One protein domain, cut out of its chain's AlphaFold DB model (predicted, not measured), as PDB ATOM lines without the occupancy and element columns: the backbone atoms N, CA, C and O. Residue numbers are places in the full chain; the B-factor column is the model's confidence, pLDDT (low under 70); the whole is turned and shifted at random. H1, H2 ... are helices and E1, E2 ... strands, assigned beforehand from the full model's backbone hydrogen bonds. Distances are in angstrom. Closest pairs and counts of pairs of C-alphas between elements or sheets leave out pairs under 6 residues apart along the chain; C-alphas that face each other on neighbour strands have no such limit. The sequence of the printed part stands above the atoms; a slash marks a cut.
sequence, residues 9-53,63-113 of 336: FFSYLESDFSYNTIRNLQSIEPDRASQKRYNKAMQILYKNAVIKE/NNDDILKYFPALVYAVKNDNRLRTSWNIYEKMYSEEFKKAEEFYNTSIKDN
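AT A GLANCE: This is residues 9 to 53 and 63 to 113 of the 336 residues of an uncharacterized protein of Treponema pedis (UniProt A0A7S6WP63). Three long helices, H3, H4 and H6, lie in a flat, loose row, with the shorter H5 across one end as the bar that joins H4 to H6; H3 and H4 are side by side, while a wider gap leaves H6 almost without contact to H4. The small helices H1 and H2 lie at the H5 end of the row, and the short strand E1 lies past its opposite end. The printed part has 96 residues, with six named helices and one named strand in the order H1, H2, H3, E1, H4, H5, H6; the class is mostly helix. The whole is loose, with a radius of gyration of the C-alphas of 16.2 A, and only just elongated, spanning 48 by 32 by 18 A.

IN THESE COORDINATES: H1 is residues 9 to 12, beginning at C-alpha 9 at (-89.657, 69.790, -72.436), and H2 is residues 19 to 25. H3, residues 32 to 45, is 20.0 A long and begins at C-alpha 32 at (-68.200, 59.747, -50.709). E1 is residues 50 to 53, 10.2 A long. H4, residues 64 to 79, measures 23.3 A, H5, residues 85 to 94, 14.1 A, and H6, residues 96 to 111, 20.9 A, ending at C-alpha 111 at (-94.353, 44.712, -47.610).

HOW THE PARTS SIT: H1 and H5 only just touch, with 3 pairs of C-alphas within 8 A, the closest being those of Tyr 12 and Met 94 at 7.5 A. H2 is close to H5 but not clearly touching, about perpendicular at 82 degrees, with the C-alphas of Thr 21 and Thr 86 closest at 7.6 A. H3 and H4 touch at a shallow tilt of 16 degrees, opposite ways; their closest C-alphas, of Arg 37 and Ala 77, are 5.0 A apart. E1 pairs with no named strand. H4, with residues 78 to 79 alone, touches H5 only at the corner, about perpendicular at 85 degrees; the C-alphas of Lys 79 and Arg 85 are closest at 5.1 A. H6 is close to H4 but not clearly touching, at a shallow tilt of 17 degrees, opposite ways, with the C-alphas of Leu 68 and Lys 111 closest at 6.7 A. H3 and H6 are apart. Every O i to N i+4 pair is within hydrogen-bond range in H2, H3 and H5, against 10 of 12 in H4 and 11 of 12 in H6; H1 is too short for such a pair.

THE WHOLE: The two C-alphas farthest apart, of Ser 11 and Glu 53, are 53.6 A apart. Residues 54 to 62 are not printed, and C-alphas 53 and 63 are 17.5 A apart across this cut. Of the links that are printed whole, none is long. The mean pLDDT of the printed part is 78.1; residues 9 to 28, 94, 98 and 109 are under 70.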
ATOM      1  N   PHE A   9     -90.605  70.705 -73.081       42.47
ATOM      2  CA  PHE A   9     -89.657  69.790 -72.436       42.47
ATOM      3  C   PHE A   9     -88.797  70.526 -71.399       42.47
ATOM      4  O   PHE A   9     -88.751  70.117 -70.246       42.47
ATOM      5  N   PHE A  10     -88.222  71.678 -71.758       40.22
ATOM      6  CA  PHE A  10     -87.427  72.493 -70.834       40.22
ATOM      7  C   PHE A  10     -88.250  73.143 -69.711       40.22
ATOM      8  O   PHE A  10     -87.716  73.331 -68.622       40.22
ATOM      9  N   SER A  11     -89.543  73.425 -69.912       46.25
ATOM     10  CA  SER A  11     -90.400  73.950 -68.834       46.25
ATOM     11  C   SER A  11     -90.709  72.935 -67.725       46.25
ATOM     12  O   SER A  11     -90.893  73.335 -66.578       46.25
ATOM     13  N   TYR A  12     -90.700  71.626 -68.017       44.38
ATOM     14  CA  TYR A  12     -90.822  70.573 -66.993       44.38
ATOM     15  C   TYR A  12     -89.509  70.339 -66.230       44.38
ATOM     16  O   TYR A  12     -89.497  69.764 -65.139       44.38
ATOM     17  N   LEU A  13     -88.399  70.818 -66.790       51.56
ATOM     18  CA  LEU A  13     -87.047  70.656 -66.289       51.56
ATOM     19  C   LEU A  13     -86.624  71.798 -65.354       51.56
ATOM     20  O   LEU A  13     -85.478  72.225 -65.431       51.56
ATOM     21  N   GLU A  14     -87.483  72.272 -64.439       56.94
ATOM     22  CA  GLU A  14     -87.032  73.040 -63.258       56.94
ATOM     23  C   GLU A  14     -86.073  72.163 -62.427       56.94
ATOM     24  O   GLU A  14     -86.444  71.525 -61.438       56.94
ATOM     25  N   SER A  15     -84.857  72.025 -62.924       57.81
ATOM     26  CA  SER A  15     -83.824  71.081 -62.553       57.81
ATOM     27  C   SER A  15     -82.510  71.813 -62.751       57.81
ATOM     28  O   SER A  15     -82.303  72.517 -63.738       57.81
ATOM     29  N   ASP A  16     -81.638  71.701 -61.761       58.94
ATOM     30  CA  ASP A  16     -80.349  72.370 -61.782       58.94
ATOM     31  C   ASP A  16     -79.440  71.714 -62.833       58.94
ATOM     32  O   ASP A  16     -78.990  70.591 -62.638       58.94
ATOM     33  N   PHE A  17     -79.155  72.415 -63.931       62.03
ATOM     34  CA  PHE A  17     -78.136  72.033 -64.919       62.03
ATOM     35  C   PHE A  17     -76.870  72.889 -64.798       62.03
ATOM     36  O   PHE A  17     -76.176  73.136 -65.785       62.03
ATOM     37  N   SER A  18     -76.551  73.375 -63.597       61.00
ATOM     38  CA  SER A  18     -75.283  74.057 -63.351       61.00
ATOM     39  C   SER A  18     -74.089  73.185 -63.750       61.00
ATOM     40  O   SER A  18     -74.159  71.954 -63.780       61.00
ATOM     41  N   TYR A  19     -72.948  73.832 -64.002       50.19
ATOM     42  CA  TYR A  19     -71.691  73.151 -64.322       50.19
ATOM     43  C   TYR A  19     -71.364  72.018 -63.337       50.19
ATOM     44  O   TYR A  19     -70.959  70.937 -63.753       50.19
ATOM     45  N   ASN A  20     -71.582  72.239 -62.036       63.47
ATOM     46  CA  ASN A  20     -71.336  71.220 -61.016       63.47
ATOM     47  C   ASN A  20     -72.260  70.010 -61.176       63.47
ATOM     48  O   ASN A  20     -71.819  68.879 -60.996       63.47
ATOM     49  N   THR A  21     -73.519  70.230 -61.547       58.25
ATOM     50  CA  THR A  21     -74.472  69.144 -61.776       58.25
ATOM     51  C   THR A  21     -74.158  68.370 -63.053       58.25
ATOM     52  O   THR A  21     -74.137  67.143 -63.014       58.25
ATOM     53  N   ILE A  22     -73.796  69.045 -64.147       56.62
ATOM     54  CA  ILE A  22     -73.335  68.381 -65.380       56.62
ATOM     55  C   ILE A  22     -72.049  67.586 -65.121       56.62
ATOM     56  O   ILE A  22     -71.940  66.428 -65.518       56.62
ATOM     57  N   ARG A  23     -71.091  68.166 -64.388       60.59
ATOM     58  CA  ARG A  23     -69.860  67.479 -63.977       60.59
ATOM     59  C   ARG A  23     -70.153  66.228 -63.145       60.59
ATOM     60  O   ARG A  23     -69.503  65.202 -63.338       60.59
ATOM     61  N   ASN A  24     -71.116  66.297 -62.228       66.75
ATOM     62  CA  ASN A  24     -71.525  65.141 -61.436       66.75
ATOM     63  C   ASN A  24     -72.227  64.081 -62.295       66.75
ATOM     64  O   ASN A  24     -71.918  62.907 -62.141       66.75
ATOM     65  N   LEU A  25     -73.096  64.469 -63.233       59.75
ATOM     66  CA  LEU A  25     -73.733  63.549 -64.190       59.75
ATOM     67  C   LEU A  25     -72.702  62.790 -65.040       59.75
ATOM     68  O   LEU A  25     -72.908  61.629 -65.374       59.75
ATOM     69  N   GLN A  26     -71.582  63.439 -65.363       53.78
ATOM     70  CA  GLN A  26     -70.474  62.851 -66.122       53.78
ATOM     71  C   GLN A  26     -69.446  62.113 -65.247       53.78
ATOM     72  O   GLN A  26     -68.455  61.597 -65.764       53.78
ATOM     73  N   SER A  27     -69.634  62.075 -63.925       64.31
ATOM     74  CA  SER A  27     -68.716  61.372 -63.029       64.31
ATOM     75  C   SER A  27     -68.960  59.866 -63.083       64.31
ATOM     76  O   SER A  27     -70.086  59.400 -62.920       64.31
ATOM     77  N   ILE A  28     -67.885  59.102 -63.266       66.19
ATOM     78  CA  ILE A  28     -67.933  57.633 -63.318       66.19
ATOM     79  C   ILE A  28     -68.291  57.068 -61.935       66.19
ATOM     80  O   ILE A  28     -69.150  56.195 -61.809       66.19
ATOM     81  N   GLU A  29     -67.693  57.617 -60.877       73.69
ATOM     82  CA  GLU A  29     -67.864  57.141 -59.504       73.69
ATOM     83  C   GLU A  29     -68.816  58.027 -58.684       73.69
ATOM     84  O   GLU A  29     -68.843  59.252 -58.870       73.69
ATOM     85  N   PRO A  30     -69.595  57.436 -57.756       82.81
ATOM     86  CA  PRO A  30     -70.369  58.208 -56.795       82.81
ATOM     87  C   PRO A  30     -69.439  58.961 -55.836       82.81
ATOM     88  O   PRO A  30     -68.358  58.491 -55.481       82.81
ATOM     89  N   ASP A  31     -69.884  60.113 -55.337       82.88
ATOM     90  CA  ASP A  31     -69.147  60.808 -54.284       82.88
ATOM     91  C   ASP A  31     -69.165  60.019 -52.960       82.88
ATOM     92  O   ASP A  31     -69.950  59.089 -52.738       82.88
ATOM     93  N   ARG A  32     -68.310  60.419 -52.014       89.56
ATOM     94  CA  ARG A  32     -68.200  59.747 -50.709       89.56
ATOM     95  C   ARG A  32     -69.534  59.680 -49.954       89.56
ATOM     96  O   ARG A  32     -69.776  58.722 -49.217       89.56
ATOM     97  N   ALA A  33     -70.385  60.698 -50.084       93.00
ATOM     98  CA  ALA A  33     -71.674  60.746 -49.401       93.00
ATOM     99  C   ALA A  33     -72.670  59.743 -50.003       93.00
ATOM    100  O   ALA A  33     -73.372  59.055 -49.260       93.00
ATOM    101  N   SER A  34     -72.695  59.633 -51.328       90.75
ATOM    102  CA  SER A  34     -73.514  58.695 -52.096       90.75
ATOM    103  C   SER A  34     -73.048  57.267 -51.843       90.75
ATOM    104  O   SER A  34     -73.854  56.433 -51.433       90.75
ATOM    105  N   GLN A  35     -71.735  57.014 -51.895       90.62
ATOM    106  CA  GLN A  35     -71.164  55.717 -51.529       90.62
ATOM    107  C   GLN A  35     -71.529  55.309 -50.095       90.62
ATOM    108  O   GLN A  35     -71.894  54.162 -49.842       90.62
ATOM    109  N   LYS A  36     -71.499  56.246 -49.136       94.56
ATOM    110  CA  LYS A  36     -71.911  55.969 -47.750       94.56
ATOM    111  C   LYS A  36     -73.381  55.542 -47.655       94.56
ATOM    112  O   LYS A  36     -73.702  54.706 -46.810       94.56
ATOM    113  N   ARG A  37     -74.271  56.099 -48.485       96.25
ATOM    114  CA  ARG A  37     -75.691  55.709 -48.524       96.25
ATOM    115  C   ARG A  37     -75.870  54.294 -49.081       96.25
ATOM    116  O   ARG A  37     -76.562  53.512 -48.435       96.25
ATOM    117  N   TYR A  38     -75.189  53.939 -50.174       91.44
ATOM    118  CA  TYR A  38     -75.209  52.565 -50.697       91.44
ATOM    119  C   TYR A  38     -74.633  51.563 -49.699       91.44
ATOM    120  O   TYR A  38     -75.284  50.572 -49.382       91.44
ATOM    121  N   ASN A  39     -73.471  51.860 -49.108       89.88
ATOM    122  CA  ASN A  39     -72.862  50.993 -48.096       89.88
ATOM    123  C   ASN A  39     -73.800  50.770 -46.905       89.88
ATOM    124  O   ASN A  39     -73.881  49.661 -46.391       89.88
ATOM    125  N   LYS A  40     -74.535  51.805 -46.474       94.69
ATOM    126  CA  LYS A  40     -75.533  51.672 -45.409       94.69
ATOM    127  C   LYS A  40     -76.684  50.749 -45.819       94.69
ATOM    128  O   LYS A  40     -77.108  49.945 -44.997       94.69
ATOM    129  N   ALA A  41     -77.191  50.864 -47.048       92.44
ATOM    130  CA  ALA A  41     -78.233  49.970 -47.549       92.44
ATOM    131  C   ALA A  41     -77.736  48.514 -47.563       92.44
ATOM    132  O   ALA A  41     -78.368  47.652 -46.963       92.44
ATOM    133  N   MET A  42     -76.547  48.260 -48.113       88.94
ATOM    134  CA  MET A  42     -75.954  46.916 -48.132       88.94
ATOM    135  C   MET A  42     -75.707  46.366 -46.722       88.94
ATOM    136  O   MET A  42     -76.058  45.232 -46.426       88.94
ATOM    137  N   GLN A  43     -75.194  47.181 -45.798       92.38
ATOM    138  CA  GLN A  43     -75.025  46.772 -44.397       92.38
ATOM    139  C   GLN A  43     -76.339  46.364 -43.728       92.38
ATOM    140  O   GLN A  43     -76.320  45.499 -42.859       92.38
ATOM    141  N   ILE A  44     -77.462  46.988 -44.097       93.19
ATOM    142  CA  ILE A  44     -78.786  46.580 -43.620       93.19
ATOM    143  C   ILE A  44     -79.129  45.203 -44.187       93.19
ATOM    144  O   ILE A  44     -79.433  44.312 -43.404       93.19
ATOM    145  N   LEU A  45     -79.029  45.023 -45.509       91.88
ATOM    146  CA  LEU A  45     -79.411  43.784 -46.192       91.88
ATOM    147  C   LEU A  45     -78.638  42.559 -45.678       91.88
ATOM    148  O   LEU A  45     -79.229  41.511 -45.433       91.88
ATOM    149  N   TYR A  46     -77.328  42.702 -45.456       90.75
ATOM    150  CA  TYR A  46     -76.456  41.597 -45.038       90.75
ATOM    151  C   TYR A  46     -76.408  41.378 -43.523       90.75
ATOM    152  O   TYR A  46     -75.757  40.439 -43.069       90.75
ATOM    153  N   LYS A  47     -77.069  42.223 -42.718       91.56
ATOM    154  CA  LYS A  47     -76.898  42.239 -41.258       91.56
ATOM    155  C   LYS A  47     -77.158  40.879 -40.608       91.56
ATOM    156  O   LYS A  47     -76.369  40.462 -39.762       91.56
ATOM    157  N   ASN A  48     -78.258  40.224 -40.975       91.50
ATOM    158  CA  ASN A  48     -78.637  38.906 -40.464       91.50
ATOM    159  C   ASN A  48     -78.737  37.858 -41.586       91.50
ATOM    160  O   ASN A  48     -79.496  36.896 -41.463       91.50
ATOM    161  N   ALA A  49     -78.017  38.058 -42.693       89.12
ATOM    162  CA  ALA A  49     -78.022  37.114 -43.802       89.12
ATOM    163  C   ALA A  49     -77.308  35.808 -43.418       89.12
ATOM    164  O   ALA A  49     -76.273  35.814 -42.746       89.12
ATOM    165  N   VAL A  50     -77.852  34.678 -43.864       90.69
ATOM    166  CA  VAL A  50     -77.231  33.362 -43.695       90.69
ATOM    167  C   VAL A  50     -76.361  33.089 -44.911       90.69
ATOM    168  O   VAL A  50     -76.879  32.905 -46.008       90.69
ATOM    169  N   ILE A  51     -75.046  33.036 -44.707       90.12
ATOM    170  CA  ILE A  51     -74.057  32.844 -45.774       90.12
ATOM    171  C   ILE A  51     -73.512  31.418 -45.705       90.12
ATOM    172  O   ILE A  51     -73.059  30.968 -44.651       90.12
ATOM    173  N   LYS A  52     -73.551  30.707 -46.831       89.31
ATOM    174  CA  LYS A  52     -73.014  29.354 -46.999       89.31
ATOM    175  C   LYS A  52     -72.005  29.355 -48.137       89.31
ATOM    176  O   LYS A  52     -72.331  29.763 -49.245       89.31
ATOM    177  N   GLU A  53     -70.801  28.878 -47.867       83.81
ATOM    178  CA  GLU A  53     -69.784  28.657 -48.894       83.81
ATOM    179  C   GLU A  53     -70.008  27.301 -49.578       83.81
ATOM    180  O   GLU A  53     -70.313  26.305 -48.916       83.81
ATOM    181  N   ASN A  63     -82.512  37.946 -44.520       92.75
ATOM    182  CA  ASN A  63     -83.567  38.036 -43.522       92.75
ATOM    183  C   ASN A  63     -84.683  38.998 -43.970       92.75
ATOM    184  O   ASN A  63     -84.423  40.136 -44.357       92.75
ATOM    185  N   ASN A  64     -85.936  38.568 -43.827       91.44
ATOM    186  CA  ASN A  64     -87.118  39.315 -44.260       91.44
ATOM    187  C   ASN A  64     -87.252  40.718 -43.632       91.44
ATOM    188  O   ASN A  64     -87.606  41.672 -44.329       91.44
ATOM    189  N   ASP A  65     -86.902  40.891 -42.354       90.75
ATOM    190  CA  ASP A  65     -86.962  42.202 -41.691       90.75
ATOM    191  C   ASP A  65     -85.874  43.164 -42.185       90.75
ATOM    192  O   ASP A  65     -86.032  44.388 -42.096       90.75
ATOM    193  N   ASP A  66     -84.750  42.628 -42.655       91.56
ATOM    194  CA  ASP A  66     -83.660  43.411 -43.227       91.56
ATOM    195  C   ASP A  66     -83.976  43.808 -44.675       91.56
ATOM    196  O   ASP A  66     -83.747  44.961 -45.041       91.56
ATOM    197  N   ILE A  67     -84.618  42.930 -45.455       90.75
ATOM    198  CA  ILE A  67     -85.125  43.236 -46.807       90.75
ATOM    199  C   ILE A  67     -86.082  44.441 -46.774       90.75
ATOM    200  O   ILE A  67     -85.923  45.388 -47.548       90.75
ATOM    201  N   LEU A  68     -87.029  44.470 -45.828       89.44
ATOM    202  CA  LEU A  68     -87.970  45.592 -45.671       89.44
ATOM    203  C   LEU A  68     -87.297  46.937 -45.413       89.44
ATOM    204  O   LEU A  68     -87.826  47.983 -45.790       89.44
ATOM    205  N   LYS A  69     -86.165  46.922 -44.709       91.94
ATOM    206  CA  LYS A  69     -85.400  48.128 -44.376       91.94
ATOM    207  C   LYS A  69     -84.421  48.487 -45.489       91.94
ATOM    208  O   LYS A  69     -84.097  49.664 -45.651       91.94
ATOM    209  N   TYR A  70     -83.962  47.490 -46.241       91.38
ATOM    210  CA  TYR A  70     -83.050  47.647 -47.360       91.38
ATOM    211  C   TYR A  70     -83.677  48.459 -48.490       91.38
ATOM    212  O   TYR A  70     -83.099  49.473 -48.875       91.38
ATOM    213  N   PHE A  71     -84.865  48.083 -48.982       87.75
ATOM    214  CA  PHE A  71     -85.468  48.752 -50.143       87.75
ATOM    215  C   PHE A  71     -85.651  50.271 -49.953       87.75
ATOM    216  O   PHE A  71     -85.175  51.025 -50.804       87.75
ATOM    217  N   PRO A  72     -86.221  50.777 -48.837       89.00
ATOM    218  CA  PRO A  72     -86.305  52.218 -48.605       89.00
ATOM    219  C   PRO A  72     -84.929  52.887 -48.502       89.00
ATOM    220  O   PRO A  72     -84.751  54.012 -48.971       89.00
ATOM    221  N   ALA A  73     -83.938  52.210 -47.907       93.00
ATOM    222  CA  ALA A  73     -82.577  52.728 -47.805       93.00
ATOM    223  C   ALA A  73     -81.881  52.806 -49.176       93.00
ATOM    224  O   ALA A  73     -81.177  53.784 -49.437       93.00
ATOM    225  N   LEU A  74     -82.104  51.820 -50.050       90.75
ATOM    226  CA  LEU A  74     -81.601  51.801 -51.420       90.75
ATOM    227  C   LEU A  74     -82.248  52.905 -52.259       90.75
ATOM    228  O   LEU A  74     -81.532  53.685 -52.882       90.75
ATOM    229  N   VAL A  75     -83.579  53.029 -52.221       88.31
ATOM    230  CA  VAL A  75     -84.297  54.114 -52.912       88.31
ATOM    231  C   VAL A  75     -83.772  55.466 -52.438       88.31
ATOM    232  O   VAL A  75     -83.434  56.320 -53.253       88.31
ATOM    233  N   TYR A  76     -83.608  55.654 -51.127       91.62
ATOM    234  CA  TYR A  76     -83.011  56.873 -50.588       91.62
ATOM    235  C   TYR A  76     -81.580  57.111 -51.099       91.62
ATOM    236  O   TYR A  76     -81.225  58.256 -51.386       91.62
ATOM    237  N   ALA A  77     -80.759  56.063 -51.225       92.88
ATOM    238  CA  ALA A  77     -79.411  56.165 -51.778       92.88
ATOM    239  C   ALA A  77     -79.429  56.636 -53.237       92.88
ATOM    240  O   ALA A  77     -78.763  57.623 -53.538       92.88
ATOM    241  N   VAL A  78     -80.247  56.010 -54.089       89.00
ATOM    242  CA  VAL A  78     -80.398  56.351 -55.514       89.00
ATOM    243  C   VAL A  78     -80.916  57.779 -55.691       89.00
ATOM    244  O   VAL A  78     -80.301  58.573 -56.402       89.00
ATOM    245  N   LYS A  79     -81.983  58.158 -54.969       89.44
ATOM    246  CA  LYS A  79     -82.555  59.520 -55.013       89.44
ATOM    247  C   LYS A  79     -81.552  60.605 -54.615       89.44
ATOM    248  O   LYS A  79     -81.700  61.758 -55.003       89.44
ATOM    249  N   ASN A  80     -80.548  60.261 -53.811       90.69
ATOM    250  CA  ASN A  80     -79.556  61.200 -53.288       90.69
ATOM    251  C   ASN A  80     -78.142  60.929 -53.814       90.69
ATOM    252  O   ASN A  80     -77.172  61.429 -53.238       90.69
ATOM    253  N   ASP A  81     -78.005  60.134 -54.868       91.06
ATOM    254  CA  ASP A  81     -76.741  59.954 -55.569       91.06
ATOM    255  C   ASP A  81     -76.410  61.251 -56.318       91.06
ATOM    256  O   ASP A  81     -77.262  61.822 -57.000       91.06
ATOM    257  N   ASN A  82     -75.182  61.751 -56.182       82.12
ATOM    258  CA  ASN A  82     -74.763  62.995 -56.829       82.12
ATOM    259  C   ASN A  82     -74.879  62.946 -58.362       82.12
ATOM    260  O   ASN A  82     -75.104  63.989 -58.973       82.12
ATOM    261  N   ARG A  83     -74.753  61.758 -58.963       84.00
ATOM    262  CA  ARG A  83     -74.854  61.512 -60.405       84.00
ATOM    263  C   ARG A  83     -76.305  61.347 -60.848       84.00
ATOM    264  O   ARG A  83     -76.655  61.786 -61.931       84.00
ATOM    265  N   LEU A  84     -77.157  60.725 -60.027       85.19
ATOM    266  CA  LEU A  84     -78.515  60.342 -60.446       85.19
ATOM    267  C   LEU A  84     -79.607  61.296 -59.973       85.19
ATOM    268  O   LEU A  84     -80.649  61.363 -60.611       85.19
ATOM    269  N   ARG A  85     -79.396  62.045 -58.883       85.50
ATOM    270  CA  ARG A  85     -80.441  62.858 -58.240       85.50
ATOM    271  C   ARG A  85     -81.157  63.798 -59.206       85.50
ATOM    272  O   ARG A  85     -82.374  63.919 -59.143       85.50
ATOM    273  N   THR A  86     -80.422  64.469 -60.091       76.19
ATOM    274  CA  THR A  86     -81.029  65.401 -61.053       76.19
ATOM    275  C   THR A  86     -81.914  64.662 -62.048       76.19
ATOM    276  O   THR A  86     -83.075  65.027 -62.197       76.19
ATOM    277  N   SER A  87     -81.410  63.583 -62.654       77.75
ATOM    278  CA  SER A  87     -82.201  62.730 -63.546       77.75
ATOM    279  C   SER A  87     -83.415  62.153 -62.821       77.75
ATOM    280  O   SER A  87     -84.525  62.210 -63.335       77.75
ATOM    281  N   TRP A  88     -83.230  61.675 -61.590       81.69
ATOM    282  CA  TRP A  88     -84.306  61.145 -60.763       81.69
ATOM    283  C   TRP A  88     -85.410  62.177 -60.524       81.69
ATOM    284  O   TRP A  88     -86.579  61.862 -60.710       81.69
ATOM    285  N   ASN A  89     -85.058  63.416 -60.171       76.88
ATOM    286  CA  ASN A  89     -86.033  64.487 -59.955       76.88
ATOM    287  C   ASN A  89     -86.843  64.797 -61.223       76.88
ATOM    288  O   ASN A  89     -88.032  65.101 -61.132       76.88
ATOM    289  N   ILE A  90     -86.209  64.719 -62.395       73.81
ATOM    290  CA  ILE A  90     -86.884  64.884 -63.687       73.81
ATOM    291  C   ILE A  90     -87.880  63.743 -63.893       73.81
ATOM    292  O   ILE A  90     -89.060  64.002 -64.130       73.81
ATOM    293  N   TYR A  91     -87.433  62.492 -63.739       74.56
ATOM    294  CA  TYR A  91     -88.299  61.322 -63.872       74.56
ATOM    295  C   TYR A  91     -89.469  61.367 -62.886       74.56
ATOM    296  O   TYR A  91     -90.607  61.155 -63.286       74.56
ATOM    297  N   GLU A  92     -89.225  61.689 -61.616       76.50
ATOM    298  CA  GLU A  92     -90.259  61.745 -60.579       76.50
ATOM    299  C   GLU A  92     -91.327  62.801 -60.880       76.50
ATOM    300  O   GLU A  92     -92.509  62.556 -60.645       76.50
ATOM    301  N   LYS A  93     -90.944  63.944 -61.464       74.19
ATOM    302  CA  LYS A  93     -91.897  64.960 -61.936       74.19
ATOM    303  C   LYS A  93     -92.682  64.484 -63.161       74.19
ATOM    304  O   LYS A  93     -93.893  64.679 -63.210       74.19
ATOM    305  N   MET A  94     -92.007  63.874 -64.136       67.31
ATOM    306  CA  MET A  94     -92.627  63.433 -65.390       67.31
ATOM    307  C   MET A  94     -93.565  62.233 -65.210       67.31
ATOM    308  O   MET A  94     -94.576  62.159 -65.897       67.31
ATOM    309  N   TYR A  95     -93.250  61.332 -64.276       70.69
ATOM    310  CA  TYR A  95     -93.923  60.041 -64.091       70.69
ATOM    311  C   TYR A  95     -94.480  59.872 -62.668       70.69
ATOM    312  O   TYR A  95     -94.453  58.790 -62.079       70.69
ATOM    313  N   SER A  96     -94.923  60.973 -62.053       73.44
ATOM    314  CA  SER A  96     -95.328  60.990 -60.639       73.44
ATOM    315  C   SER A  96     -96.470  60.017 -60.309       73.44
ATOM    316  O   SER A  96     -96.516  59.479 -59.201       73.44
ATOM    317  N   GLU A  97     -97.384  59.760 -61.250       74.31
ATOM    318  CA  GLU A  97     -98.477  58.797 -61.076       74.31
ATOM    319  C   GLU A  97     -97.975  57.351 -61.122       74.31
ATOM    320  O   GLU A  97     -98.399  56.518 -60.321       74.31
ATOM    321  N   GLU A  98     -97.047  57.044 -62.026       69.94
ATOM    322  CA  GLU A  98     -96.402  55.740 -62.136       69.94
ATOM    323  C   GLU A  98     -95.561  55.439 -60.895       69.94
ATOM    324  O   GLU A  98     -95.636  54.331 -60.362       69.94
ATOM    325  N   PHE A  99     -94.823  56.427 -60.373       72.06
ATOM    326  CA  PHE A  99     -94.080  56.272 -59.122       72.06
ATOM    327  C   PHE A  99     -95.000  56.004 -57.927       72.06
ATOM    328  O   PHE A  99     -94.682  55.136 -57.114       72.06
ATOM    329  N   LYS A 100     -96.158  56.674 -57.835       76.56
ATOM    330  CA  LYS A 100     -97.160  56.375 -56.797       76.56
ATOM    331  C   LYS A 100     -97.684  54.945 -56.908       76.56
ATOM    332  O   LYS A 100     -97.740  54.247 -55.904       76.56
ATOM    333  N   LYS A 101     -97.990  54.473 -58.120       73.38
ATOM    334  CA  LYS A 101     -98.410  53.079 -58.346       73.38
ATOM    335  C   LYS A 101     -97.318  52.081 -57.966       73.38
ATOM    336  O   LYS A 101     -97.616  51.054 -57.367       73.38
ATOM    337  N   ALA A 102     -96.057  52.379 -58.276       71.06
ATOM    338  CA  ALA A 102     -94.927  51.547 -57.867       71.06
ATOM    339  C   ALA A 102     -94.768  51.508 -56.334       71.06
ATOM    340  O   ALA A 102     -94.489  50.452 -55.767       71.06
ATOM    341  N   GLU A 103     -94.988  52.633 -55.650       74.81
ATOM    342  CA  GLU A 103     -94.991  52.707 -54.186       74.81
ATOM    343  C   GLU A 103     -96.164  51.926 -53.567       74.81
ATOM    344  O   GLU A 103     -95.973  51.172 -52.611       74.81
ATOM    345  N   GLU A 104     -97.371  52.049 -54.119       76.25
ATOM    346  CA  GLU A 104     -98.542  51.261 -53.715       76.25
ATOM    347  C   GLU A 104     -98.299  49.762 -53.918       76.25
ATOM    348  O   GLU A 104     -98.569  48.961 -53.020       76.25
ATOM    349  N   PHE A 105     -97.716  49.381 -55.055       71.00
ATOM    350  CA  PHE A 105     -97.327  48.007 -55.336       71.00
ATOM    351  C   PHE A 105     -96.282  47.498 -54.334       71.00
ATOM    352  O   PHE A 105     -96.442  46.410 -53.787       71.00
ATOM    353  N   TYR A 106     -95.248  48.284 -54.018       73.06
ATOM    354  CA  TYR A 106     -94.273  47.918 -52.988       73.06
ATOM    355  C   TYR A 106     -94.952  47.673 -51.633       73.06
ATOM    356  O   TYR A 106     -94.697  46.664 -50.975       73.06
ATOM    357  N   ASN A 107     -95.852  48.566 -51.223       73.44
ATOM    358  CA  ASN A 107     -96.550  48.429 -49.949       73.44
ATOM    359  C   ASN A 107     -97.463  47.190 -49.913       73.44
ATOM    360  O   ASN A 107     -97.430  46.439 -48.946       73.44
ATOM    361  N   THR A 108     -98.222  46.931 -50.974       71.69
ATOM    362  CA  THR A 108     -99.246  45.869 -50.994       71.69
ATOM    363  C   THR A 108     -98.715  44.497 -51.404       71.69
ATOM    364  O   THR A 108     -99.161  43.473 -50.896       71.69
ATOM    365  N   SER A 109     -97.753  44.445 -52.324       67.56
ATOM    366  CA  SER A 109     -97.264  43.186 -52.900       67.56
ATOM    367  C   SER A 109     -95.996  42.692 -52.216       67.56
ATOM    368  O   SER A 109     -95.835  41.485 -52.065       67.56
ATOM    369  N   ILE A 110     -95.128  43.598 -51.746       70.94
ATOM    370  CA  ILE A 110     -93.848  43.243 -51.107       70.94
ATOM    371  C   ILE A 110     -93.940  43.329 -49.588       70.94
ATOM    372  O   ILE A 110     -93.642  42.360 -48.892       70.94
ATOM    373  N   LYS A 111     -94.354  44.480 -49.056       77.69
ATOM    374  CA  LYS A 111     -94.353  44.712 -47.610       77.69
ATOM    375  C   LYS A 111     -95.414  43.877 -46.891       77.69
ATOM    376  O   LYS A 111     -95.082  43.236 -45.896       77.69
ATOM    377  N   ASP A 112     -96.641  43.820 -47.406       77.00
ATOM    378  CA  ASP A 112     -97.715  43.036 -46.776       77.00
ATOM    379  C   ASP A 112     -97.491  41.515 -46.889       77.00
ATOM    380  O   ASP A 112     -97.892  40.759 -46.003       77.00
ATOM    381  N   ASN A 113     -96.776  41.056 -47.923       73.44
ATOM    382  CA  ASN A 113     -96.439  39.640 -48.125       73.44
ATOM    383  C   ASN A 113     -95.012  39.283 -47.696       73.44
ATOM    384  O   ASN A 113     -94.510  38.223 -48.065       73.44
TER     385      ASN A 113